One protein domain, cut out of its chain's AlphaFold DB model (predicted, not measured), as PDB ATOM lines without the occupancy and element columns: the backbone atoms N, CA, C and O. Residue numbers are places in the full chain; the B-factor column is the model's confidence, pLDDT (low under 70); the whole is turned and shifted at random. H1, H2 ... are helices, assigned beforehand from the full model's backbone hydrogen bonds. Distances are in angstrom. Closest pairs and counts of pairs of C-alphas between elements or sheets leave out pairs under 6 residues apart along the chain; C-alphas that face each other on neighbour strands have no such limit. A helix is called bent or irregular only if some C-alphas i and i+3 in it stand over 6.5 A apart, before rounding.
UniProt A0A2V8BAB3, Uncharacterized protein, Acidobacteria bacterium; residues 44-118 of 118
ATOM      1  N   GLU A  44     171.276 155.348 166.555       91.88
ATOM      2  CA  GLU A  44     172.186 154.220 166.845       91.88
ATOM      3  C   GLU A  44     172.353 153.195 165.712       91.88
ATOM      4  O   GLU A  44     173.005 152.170 165.882       91.88
ATOM      5  N   THR A  45     171.850 153.499 164.516       95.69
ATOM      6  CA  THR A  45     172.111 152.696 163.317       95.69
ATOM      7  C   THR A  45     173.540 152.901 162.825       95.69
ATOM      8  O   THR A  45     174.155 153.954 163.041       95.69
ATOM      9  N   LEU A  46     174.079 151.911 162.107       95.81
ATOM     10  CA  LEU A  46     175.453 151.962 161.602       95.81
ATOM     11  C   LEU A  46     175.704 153.198 160.724       95.81
ATOM     12  O   LEU A  46     176.772 153.805 160.803       95.81
ATOM     13  N   GLY A  47     174.713 153.614 159.929       93.81
ATOM     14  CA  GLY A  47     174.792 154.830 159.119       93.81
ATOM     15  C   GLY A  47     174.983 156.095 159.960       93.81
ATOM     16  O   GLY A  47     175.826 156.932 159.627       93.81
ATOM     17  N   VAL A  48     174.257 156.221 161.076       95.94
ATOM     18  CA  VAL A  48     174.387 157.358 162.002       95.94
ATOM     19  C   VAL A  48     175.728 157.311 162.731       95.94
ATOM     20  O   VAL A  48     176.441 158.315 162.747       95.94
ATOM     21  N   ILE A  49     176.109 156.147 163.266       96.94
ATOM     22  CA  ILE A  49     177.389 155.952 163.965       96.94
ATOM     23  C   ILE A  49     178.563 156.311 163.048       96.94
ATOM     24  O   ILE A  49     179.432 157.082 163.447       96.94
ATOM     25  N   ASN A  50     178.558 155.831 161.801       97.06
ATOM     26  CA  ASN A  50     179.567 156.147 160.786       97.06
ATOM     27  C   ASN A  50     179.732 157.667 160.595       97.06
ATOM     28  O   ASN A  50     180.835 158.203 160.718       97.06
ATOM     29  N   GLN A  51     178.631 158.385 160.349       96.31
ATOM     30  CA  GLN A  51     178.675 159.832 160.102       96.31
ATOM     31  C   GLN A  51     179.160 160.618 161.326       96.31
ATOM     32  O   GLN A  51     179.996 161.518 161.190       96.31
ATOM     33  N   LEU A  52     178.661 160.282 162.520       97.62
ATOM     34  CA  LEU A  52     179.056 160.948 163.762       97.62
ATOM     35  C   LEU A  52     180.524 160.666 164.102       97.62
ATOM     36  O   LEU A  52     181.259 161.608 164.395       97.62
ATOM     37  N   ALA A  53     180.980 159.418 163.962       98.25
ATOM     38  CA  ALA A  53     182.367 159.030 164.213       98.25
ATOM     39  C   ALA A  53     183.346 159.778 163.297       98.25
ATOM     40  O   ALA A  53     184.335 160.336 163.777       98.25
ATOM     41  N   VAL A  54     183.057 159.869 161.992       98.50
ATOM     42  CA  VAL A  54     183.892 160.649 161.063       98.50
ATOM     43  C   VAL A  54     183.897 162.128 161.447       98.50
ATOM     44  O   VAL A  54     184.963 162.740 161.516       98.50
ATOM     45  N   ARG A  55     182.725 162.715 161.712       98.50
ATOM     46  CA  ARG A  55     182.601 164.129 162.099       98.50
ATOM     47  C   ARG A  55     183.418 164.441 163.351       98.50
ATOM     48  O   ARG A  55     184.168 165.415 163.358       98.50
ATOM     49  N   ASP A  56     183.255 163.637 164.392       98.69
ATOM     50  CA  ASP A  56     183.855 163.892 165.697       98.69
ATOM     51  C   ASP A  56     185.364 163.641 165.661       98.69
ATOM     52  O   ASP A  56     186.131 164.471 166.152       98.69
ATOM     53  N   HIS A  57     185.814 162.604 164.946       98.62
ATOM     54  CA  HIS A  57     187.239 162.376 164.722       98.62
ATOM     55  C   HIS A  57     187.898 163.541 163.970       98.62
ATOM     56  O   HIS A  57     188.955 164.012 164.383       98.62
ATOM     57  N   LEU A  58     187.283 164.047 162.897       98.50
ATOM     58  CA  LEU A  58     187.844 165.161 162.124       98.50
ATOM     59  C   LEU A  58     187.848 166.488 162.894       98.50
ATOM     60  O   LEU A  58     188.721 167.320 162.657       98.50
ATOM     61  N   ARG A  59     186.898 166.698 163.812       98.56
ATOM     62  CA  ARG A  59     186.902 167.860 164.718       98.56
ATOM     63  C   ARG A  59     188.026 167.783 165.747       98.56
ATOM     64  O   ARG A  59     188.608 168.814 166.064       98.56
ATOM     65  N   ALA A  60     188.326 166.584 166.243       98.44
ATOM     66  CA  ALA A  60     189.400 166.357 167.206       98.44
ATOM     67  C   ALA A  60     190.807 166.344 166.569       98.44
ATOM     68  O   ALA A  60     191.782 166.580 167.274       98.44
ATOM     69  N   HIS A  61     190.911 166.108 165.255       98.50
ATOM     70  CA  HIS A  61     192.181 165.952 164.531       98.50
ATOM     71  C   HIS A  61     192.245 166.880 163.300       98.50
ATOM     72  O   HIS A  61     191.987 166.442 162.166       98.50
ATOM     73  N   PRO A  62     192.562 168.178 163.479       98.25
ATOM     74  CA  PRO A  62     192.589 169.155 162.389       98.25
ATOM     75  C   PRO A  62     193.505 168.761 161.221       98.25
ATOM     76  O   PRO A  62     193.185 169.020 160.060       98.25
ATOM     77  N   GLU A  63     194.618 168.081 161.492       98.38
ATOM     78  CA  GLU A  63     195.541 167.572 160.480       98.38
ATOM     79  C   GLU A  63     194.897 166.492 159.598       98.38
ATOM     80  O   GLU A  63     195.081 166.491 158.375       98.38
ATOM     81  N   LYS A  64     194.062 165.618 160.182       98.38
ATOM     82  CA  LYS A  64     193.266 164.643 159.422       98.38
ATOM     83  C   LYS A  64     192.192 165.342 158.598       98.38
ATOM     84  O   LYS A  64     191.969 164.947 157.455       98.38
ATOM     85  N   ALA A  65     191.570 166.402 159.119       98.56
ATOM     86  CA  ALA A  65     190.610 167.205 158.358       98.56
ATOM     87  C   ALA A  65     191.252 167.878 157.137       98.56
ATOM     88  O   ALA A  65     190.681 167.831 156.040       98.56
ATOM     89  N   VAL A  66     192.461 168.429 157.287       98.69
ATOM     90  CA  VAL A  66     193.239 168.989 156.170       98.69
ATOM     91  C   VAL A  66     193.571 167.906 155.143       98.69
ATOM     92  O   VAL A  66     193.272 168.083 153.957       98.69
ATOM     93  N   ALA A  67     194.117 166.766 155.580       98.69
ATOM     94  CA  ALA A  67     194.455 165.653 154.693       98.69
ATOM     95  C   ALA A  67     193.224 165.127 153.937       98.69
ATOM     96  O   ALA A  67     193.272 164.929 152.718       98.69
ATOM     97  N   TYR A  68     192.091 164.980 154.628       98.69
ATOM     98  CA  TYR A  68     190.847 164.534 154.011       98.69
ATOM     99  C   TYR A  68     190.315 165.548 152.999       98.69
ATOM    100  O   TYR A  68     189.870 165.184 151.910       98.69
ATOM    101  N   GLY A  69     190.379 166.839 153.332       98.62
ATOM    102  CA  GLY A  69     189.997 167.919 152.430       98.62
ATOM    103  C   GLY A  69     190.827 167.923 151.146       98.62
ATOM    104  O   GLY A  69     190.269 168.063 150.057       98.62
ATOM    105  N   GLN A  70     192.142 167.723 151.254       98.75
ATOM    106  CA  GLN A  70     193.033 167.602 150.097       98.75
ATOM    107  C   GLN A  70     192.707 166.363 149.257       98.75
ATOM    108  O   GLN A  70     192.613 166.478 148.036       98.75
ATOM    109  N   LEU A  71     192.478 165.210 149.896       98.69
ATOM    110  CA  LEU A  71     192.068 163.984 149.209       98.69
ATOM    111  C   LEU A  71     190.781 164.204 148.405       98.69
ATOM    112  O   LEU A  71     190.776 163.964 147.200       98.69
ATOM    113  N   LYS A  72     189.728 164.752 149.029       98.44
ATOM    114  CA  LYS A  72     188.458 165.048 148.345       98.44
ATOM    115  C   LYS A  72     188.644 165.996 147.162       98.44
ATOM    116  O   LYS A  72     188.087 165.754 146.100       98.44
ATOM    117  N   LYS A  73     189.446 167.056 147.312       98.62
ATOM    118  CA  LYS A  73     189.722 168.004 146.217       98.62
ATOM    119  C   LYS A  73     190.458 167.349 145.046       98.62
ATOM    120  O   LYS A  73     190.175 167.702 143.907       98.62
ATOM    121  N   ARG A  74     191.392 166.427 145.306       98.62
ATOM    122  CA  ARG A  74     192.069 165.664 144.244       98.62
ATOM    123  C   ARG A  74     191.095 164.723 143.535       98.62
ATOM    124  O   ARG A  74     190.949 164.838 142.326       98.62
ATOM    125  N   LEU A  75     190.370 163.894 144.289       98.38
ATOM    126  CA  LEU A  75     189.407 162.934 143.737       98.38
ATOM    127  C   LEU A  75     188.290 163.621 142.944       98.38
ATOM    128  O   LEU A  75     187.892 163.119 141.906       98.38
ATOM    129  N   ALA A  76     187.805 164.780 143.395       97.94
ATOM    130  CA  ALA A  76     186.777 165.532 142.674       97.94
ATOM    131  C   ALA A  76     187.266 166.064 141.317       97.94
ATOM    132  O   ALA A  76     186.465 166.211 140.403       97.94
ATOM    133  N   ARG A  77     188.569 166.358 141.177       98.00
ATOM    134  CA  ARG A  77     189.167 166.742 139.887       98.00
ATOM    135  C   ARG A  77     189.363 165.524 138.988       98.00
ATOM    136  O   ARG A  77     189.084 165.599 137.799       98.00
ATOM    137  N   GLU A  78     189.830 164.420 139.562       98.06
ATOM    138  CA  GLU A  78     190.104 163.170 138.843       98.06
ATOM    139  C   GLU A  78     188.821 162.492 138.337       98.06
ATOM    140  O   GLU A  78     188.755 162.064 137.190       98.06
ATOM    141  N   PHE A  79     187.769 162.480 139.156       97.31
ATOM    142  CA  PHE A  79     186.500 161.797 138.898       97.31
ATOM    143  C   PHE A  79     185.335 162.793 138.804       97.31
ATOM    144  O   PHE A  79     184.323 162.667 139.488       97.31
ATOM    145  N   THR A  80     185.485 163.818 137.957       96.00
ATOM    146  CA  THR A  80     184.539 164.954 137.861       96.00
ATOM    147  C   THR A  80     183.091 164.525 137.568       96.00
ATOM    148  O   THR A  80     182.150 165.167 138.032       96.00
ATOM    149  N   HIS A  81     182.902 163.435 136.819       96.00
ATOM    150  CA  HIS A  81     181.587 162.920 136.412       96.00
ATOM    151  C   HIS A  81     181.308 161.496 136.917       96.00
ATOM    152  O   HIS A  81     180.364 160.865 136.456       96.00
ATOM    153  N   ASP A  82     182.122 160.996 137.848       96.31
ATOM    154  CA  ASP A  82     182.043 159.623 138.347       96.31
ATOM    155  C   ASP A  82     182.006 159.647 139.881       96.31
ATOM    156  O   ASP A  82     183.029 159.686 140.576       96.31
ATOM    157  N   ILE A  83     180.782 159.714 140.413       94.00
ATOM    158  CA  ILE A  83     180.563 159.784 141.857       94.00
ATOM    159  C   ILE A  83     181.011 158.497 142.553       94.00
ATOM    160  O   ILE A  83     181.520 158.568 143.675       94.00
ATOM    161  N   ASP A  84     180.902 157.353 141.882       94.75
ATOM    162  CA  ASP A  84     181.222 156.046 142.449       94.75
ATOM    163  C   ASP A  84     182.734 155.897 142.615       94.75
ATOM    164  O   ASP A  84     183.206 155.561 143.701       94.75
ATOM    165  N   ARG A  85     183.537 156.301 141.619       97.00
ATOM    166  CA  ARG A  85     185.005 156.379 141.752       97.00
ATOM    167  C   ARG A  85     185.448 157.388 142.805       97.00
ATOM    168  O   ARG A  85     186.395 157.118 143.549       97.00
ATOM    169  N   TYR A  86     184.761 158.525 142.918       97.31
ATOM    170  CA  TYR A  86     185.031 159.494 143.981       97.31
ATOM    171  C   TYR A  86     184.767 158.906 145.377       97.31
ATOM    172  O   TYR A  86     185.567 159.104 146.300       97.31
ATOM    173  N   VAL A  87     183.655 158.184 145.554       96.06
ATOM    174  CA  VAL A  87     183.317 157.511 146.817       96.06
ATOM    175  C   VAL A  87     184.296 156.376 147.105       96.06
ATOM    176  O   VAL A  87     184.831 156.303 148.213       96.06
ATOM    177  N   TYR A  88     184.616 155.568 146.100       97.31
ATOM    178  CA  TYR A  88     185.607 154.506 146.189       97.31
ATOM    179  C   TYR A  88     186.959 155.053 146.664       97.31
ATOM    180  O   TYR A  88     187.494 154.589 147.672       97.31
ATOM    181  N   GLY A  89     187.478 156.099 146.015       97.69
ATOM    182  CA  GLY A  89     188.812 156.646 146.286       97.69
ATOM    183  C   GLY A  89     189.002 157.238 147.689       97.69
ATOM    184  O   GLY A  89     190.133 157.349 148.162       97.69
ATOM    185  N   LYS A  90     187.920 157.601 148.389       97.75
ATOM    186  CA  LYS A  90     187.985 158.067 149.788       97.75
ATOM    187  C   LYS A  90     187.769 156.956 150.821       97.75
ATOM    188  O   LYS A  90     187.928 157.221 152.014       97.75
ATOM    189  N   THR A  91     187.405 155.749 150.389       98.25
ATOM    190  CA  THR A  91     186.967 154.652 151.267       98.25
ATOM    191  C   THR A  91     188.023 154.293 152.300       98.25
ATOM    192  O   THR A  91     187.733 154.344 153.491       98.25
ATOM    193  N   ASP A  92     189.262 154.033 151.881       98.50
ATOM    194  CA  ASP A  92     190.330 153.599 152.793       98.50
ATOM    195  C   ASP A  92     190.634 154.647 153.870       98.50
ATOM    196  O   ASP A  92     190.844 154.320 155.040       98.50
ATOM    197  N   PHE A  93     190.595 155.927 153.494       98.62
ATOM    198  CA  PHE A  93     190.795 157.032 154.425       98.62
ATOM    199  C   PHE A  93     189.680 157.082 155.478       98.62
ATOM    200  O   PHE A  93     189.953 157.214 156.674       98.62
ATOM    201  N   VAL A  94     188.424 156.942 155.041       98.56
ATOM    202  CA  VAL A  94     187.258 156.913 155.935       98.56
ATOM    203  C   VAL A  94     187.310 155.691 156.855       98.56
ATOM    204  O   VAL A  94     187.151 155.845 158.062       98.56
ATOM    205  N   LEU A  95     187.611 154.501 156.332       98.69
ATOM    206  CA  LEU A  95     187.756 153.285 157.141       98.69
ATOM    207  C   LEU A  95     188.890 153.408 158.169       98.69
ATOM    208  O   LEU A  95     188.766 152.905 159.284       98.69
ATOM    209  N   GLY A  96     189.979 154.104 157.830       98.62
ATOM    210  CA  GLY A  96     191.052 154.429 158.771       98.62
ATOM    211  C   GLY A  96     190.571 155.272 159.954       98.62
ATOM    212  O   GLY A  96     190.874 154.943 161.101       98.62
ATOM    213  N   ILE A  97     189.776 156.312 159.684       98.62
ATOM    214  CA  ILE A  97     189.144 157.139 160.726       98.62
ATOM    215  C   ILE A  97     188.209 156.301 161.595       98.62
ATOM    216  O   ILE A  97     188.289 156.348 162.818       98.62
ATOM    217  N   LEU A  98     187.336 155.523 160.963       98.62
ATOM    218  CA  LEU A  98     186.338 154.721 161.661       98.62
ATOM    219  C   LEU A  98     186.976 153.661 162.562       98.62
ATOM    220  O   LEU A  98     186.528 153.459 163.689       98.62
ATOM    221  N   ARG A  99     188.068 153.037 162.111       98.69
ATOM    222  CA  ARG A  99     188.856 152.116 162.934       98.69
ATOM    223  C   ARG A  99     189.444 152.820 164.157       98.69
ATOM    224  O   ARG A  99     189.360 152.289 165.256       98.69
ATOM    225  N   ALA A 100     189.998 154.020 163.981       98.00
ATOM    226  CA  ALA A 100     190.515 154.820 165.094       98.00
ATOM    227  C   ALA A 100     189.404 155.289 166.054       98.00
ATOM    228  O   ALA A 100     189.669 155.511 167.231       98.00
ATOM    229  N   ALA A 101     188.169 155.415 165.564       97.44
ATOM    230  CA  ALA A 101     186.986 155.720 166.364       97.44
ATOM    231  C   ALA A 101     186.367 154.486 167.055       97.44
ATOM    232  O   ALA A 101     185.377 154.631 167.767       97.44
ATOM    233  N   GLY A 102     186.937 153.288 166.870       97.94
ATOM    234  CA  GLY A 102     186.532 152.073 167.582       97.94
ATOM    235  C   GLY A 102     185.441 151.241 166.906       97.94
ATOM    236  O   GLY A 102     184.866 150.377 167.564       97.94
ATOM    237  N   LEU A 103     185.147 151.459 165.618       98.31
ATOM    238  CA  LEU A 103     184.209 150.590 164.895       98.31
ATOM    239  C   LEU A 103     184.783 149.174 164.741       98.31
ATOM    240  O   LEU A 103     185.976 148.999 164.466       98.31
ATOM    241  N   THR A 104     183.918 148.167 164.886       98.44
ATOM    242  CA  THR A 104     184.318 146.755 164.810       98.44
ATOM    243  C   THR A 104     184.681 146.344 163.378       98.44
ATOM    244  O   THR A 104     184.247 146.991 162.417       98.44
ATOM    245  N   PRO A 105     185.446 145.254 163.184       98.50
ATOM    246  CA  PRO A 105     185.746 144.734 161.850       98.50
ATOM    247  C   PRO A 105     184.498 144.480 160.992       98.50
ATOM    248  O   PRO A 105     184.499 144.788 159.800       98.50
ATOM    249  N   GLU A 106     183.415 143.990 161.593       98.19
ATOM    250  CA  GLU A 106     182.150 143.699 160.909       98.19
ATOM    251  C   GLU A 106     181.473 144.988 160.424       98.19
ATOM    252  O   GLU A 106     181.023 145.070 159.279       98.19
ATOM    253  N   GLN A 107     181.457 146.021 161.272       97.75
ATOM    254  CA  GLN A 107     180.933 147.344 160.930       97.75
ATOM    255  C   GLN A 107     181.744 147.997 159.806       97.75
ATOM    256  O   GLN A 107     181.172 148.541 158.858       97.75
ATOM    257  N   LEU A 108     183.077 147.915 159.881       98.50
ATOM    258  CA  LEU A 108     183.970 148.426 158.840       98.50
ATOM    259  C   LEU A 108     183.739 147.708 157.505       98.50
ATOM    260  O   LEU A 108     183.614 148.376 156.480       98.50
ATOM    261  N   ALA A 109     183.615 146.379 157.517       97.94
ATOM    262  CA  ALA A 109     183.355 145.587 156.316       97.94
ATOM    263  C   ALA A 109     181.991 145.913 155.681       97.94
ATOM    264  O   ALA A 109     181.868 145.956 154.455       97.94
ATOM    265  N   ALA A 110     180.962 146.172 156.495       96.62
ATOM    266  CA  ALA A 110     179.656 146.601 155.997       96.62
ATOM    267  C   ALA A 110     179.727 147.976 155.307       96.62
ATOM    268  O   ALA A 110     179.216 148.133 154.198       96.62
ATOM    269  N   ILE A 111     180.415 148.948 155.917       96.88
ATOM    270  CA  ILE A 111     180.609 150.292 155.341       96.88
ATOM    271  C   ILE A 111     181.452 150.230 154.064       96.88
ATOM    272  O   ILE A 111     181.142 150.899 153.078       96.88
ATOM    273  N   GLU A 112     182.511 149.422 154.066       97.50
ATOM    274  CA  GLU A 112     183.364 149.216 152.900       97.50
ATOM    275  C   GLU A 112     182.572 148.673 151.711       97.50
ATOM    276  O   GLU A 112     182.681 149.209 150.608       97.50
ATOM    277  N   ARG A 113     181.735 147.654 151.940       96.00
ATOM    278  CA  ARG A 113     180.902 147.049 150.895       96.00
ATOM    279  C   ARG A 113     179.984 148.072 150.238       96.00
ATOM    280  O   ARG A 113     179.889 148.095 149.016       96.00
ATOM    281  N   VAL A 114     179.350 148.932 151.034       93.81
ATOM    282  CA  VAL A 114     178.495 150.013 150.524       93.81
ATOM    283  C   VAL A 114     179.311 151.012 149.701       93.81
ATOM    284  O   VAL A 114     178.912 151.350 148.595       93.81
ATOM    285  N   ASN A 115     180.471 151.456 150.192       94.69
ATOM    286  CA  ASN A 115     181.279 152.461 149.487       94.69
ATOM    287  C   ASN A 115     181.955 151.935 148.210       94.69
ATOM    288  O   ASN A 115     182.321 152.732 147.347       94.69
ATOM    289  N   ARG A 116     182.175 150.620 148.111       93.88
ATOM    290  CA  ARG A 116     182.754 149.968 146.928       93.88
ATOM    291  C   ARG A 116     181.708 149.303 146.029       93.88
ATOM    292  O   ARG A 116     182.096 148.602 145.097       93.88
ATOM    293  N   SER A 117     180.419 149.472 146.319       83.81
ATOM    294  CA  SER A 117     179.365 149.001 145.421       83.81
ATOM    295  C   SER A 117     179.386 149.839 144.132       83.81
ATOM    296  O   SER A 117     179.593 151.051 144.232       83.81
ATOM    297  N   PRO A 118     179.266 149.201 142.952       61.28
ATOM    298  CA  PRO A 118     179.210 149.884 141.663       61.28
ATOM    299  C   PRO A 118     177.896 150.638 141.449       61.28
ATOM    300  O   PRO A 118     176.902 150.328 142.148       61.28
TER     301      PRO A 118
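What this domain is: This is residues 44 to 118 of the 118 residues of an uncharacterized protein of Acidobacteria bacterium (UniProt A0A2V8BAB3). Three helices, H2, H3 and H4, lie side by side in an up-and-down row with the kinked H3 in the middle, and H1 crosses this row near one end, reaching from near the first residues of H4, past H3, to a corner with H2. The printed part has 75 residues with four named helices, in the order H1 H2 H3 H4, and no named strand; the class is all helix. It is compact, with a radius of gyration of the C-alphas of 12.4 A and spans of 33 by 30 by 17 A.

Where its parts are: H1 is residues 46 to 60, 20.8 A long, from C-alpha 46 at (175.453, 151.962, 161.602). H2 is residues 62 to 78, 24.4 A. H3 is residues 83 to 100, 25.8 A; it has a kink of 42 degrees near residue 90 and is irregular, with C-alphas 89 and 92 7.3 A apart. H4 is residues 105 to 115, 15.2 A, ending at C-alpha 115 at (181.279, 152.461, 149.487).

How they stand to each other: H3 is the hub, touching three helices. With residues 94 to 98 alone it touches H1, about perpendicular at 71 degrees, only just beyond steep; the closest C-alphas, Val 54 and Ile 97, are 6.3 A apart. H2 and H3 form a helical hairpin, opposite ways at a shallow tilt of 17 degrees, closest at the C-alphas of Leu 75 and Tyr 86, 5.6 A. H3 and H4 form another, opposite ways at 16 degrees, closest at the C-alphas of Tyr 88 and Asn 115, 5.8 A. H1 and H2 only just touch, only at the corner, with 3 pairs of C-alphas within 8 A; the closest, Leu 58 and Ala 65, are 5.1 A apart. H1 and H4 are close but not clearly touching, the C-alphas of Leu 46 and Gln 107 being 7.2 A apart. H2 and H4 are apart. In H1, H2 and H4 every O i to N i+4 pair is within hydrogen-bond range; in H3, 12 of 14 are.

The domain as a whole: The two C-alphas farthest apart, of Glu 44 and Glu 78, are 34.4 A apart. The printed part has no cut, and its three links between helices are tight. Mean pLDDT of the printed part is 96.8; residue 118, the chain's last, is under 70.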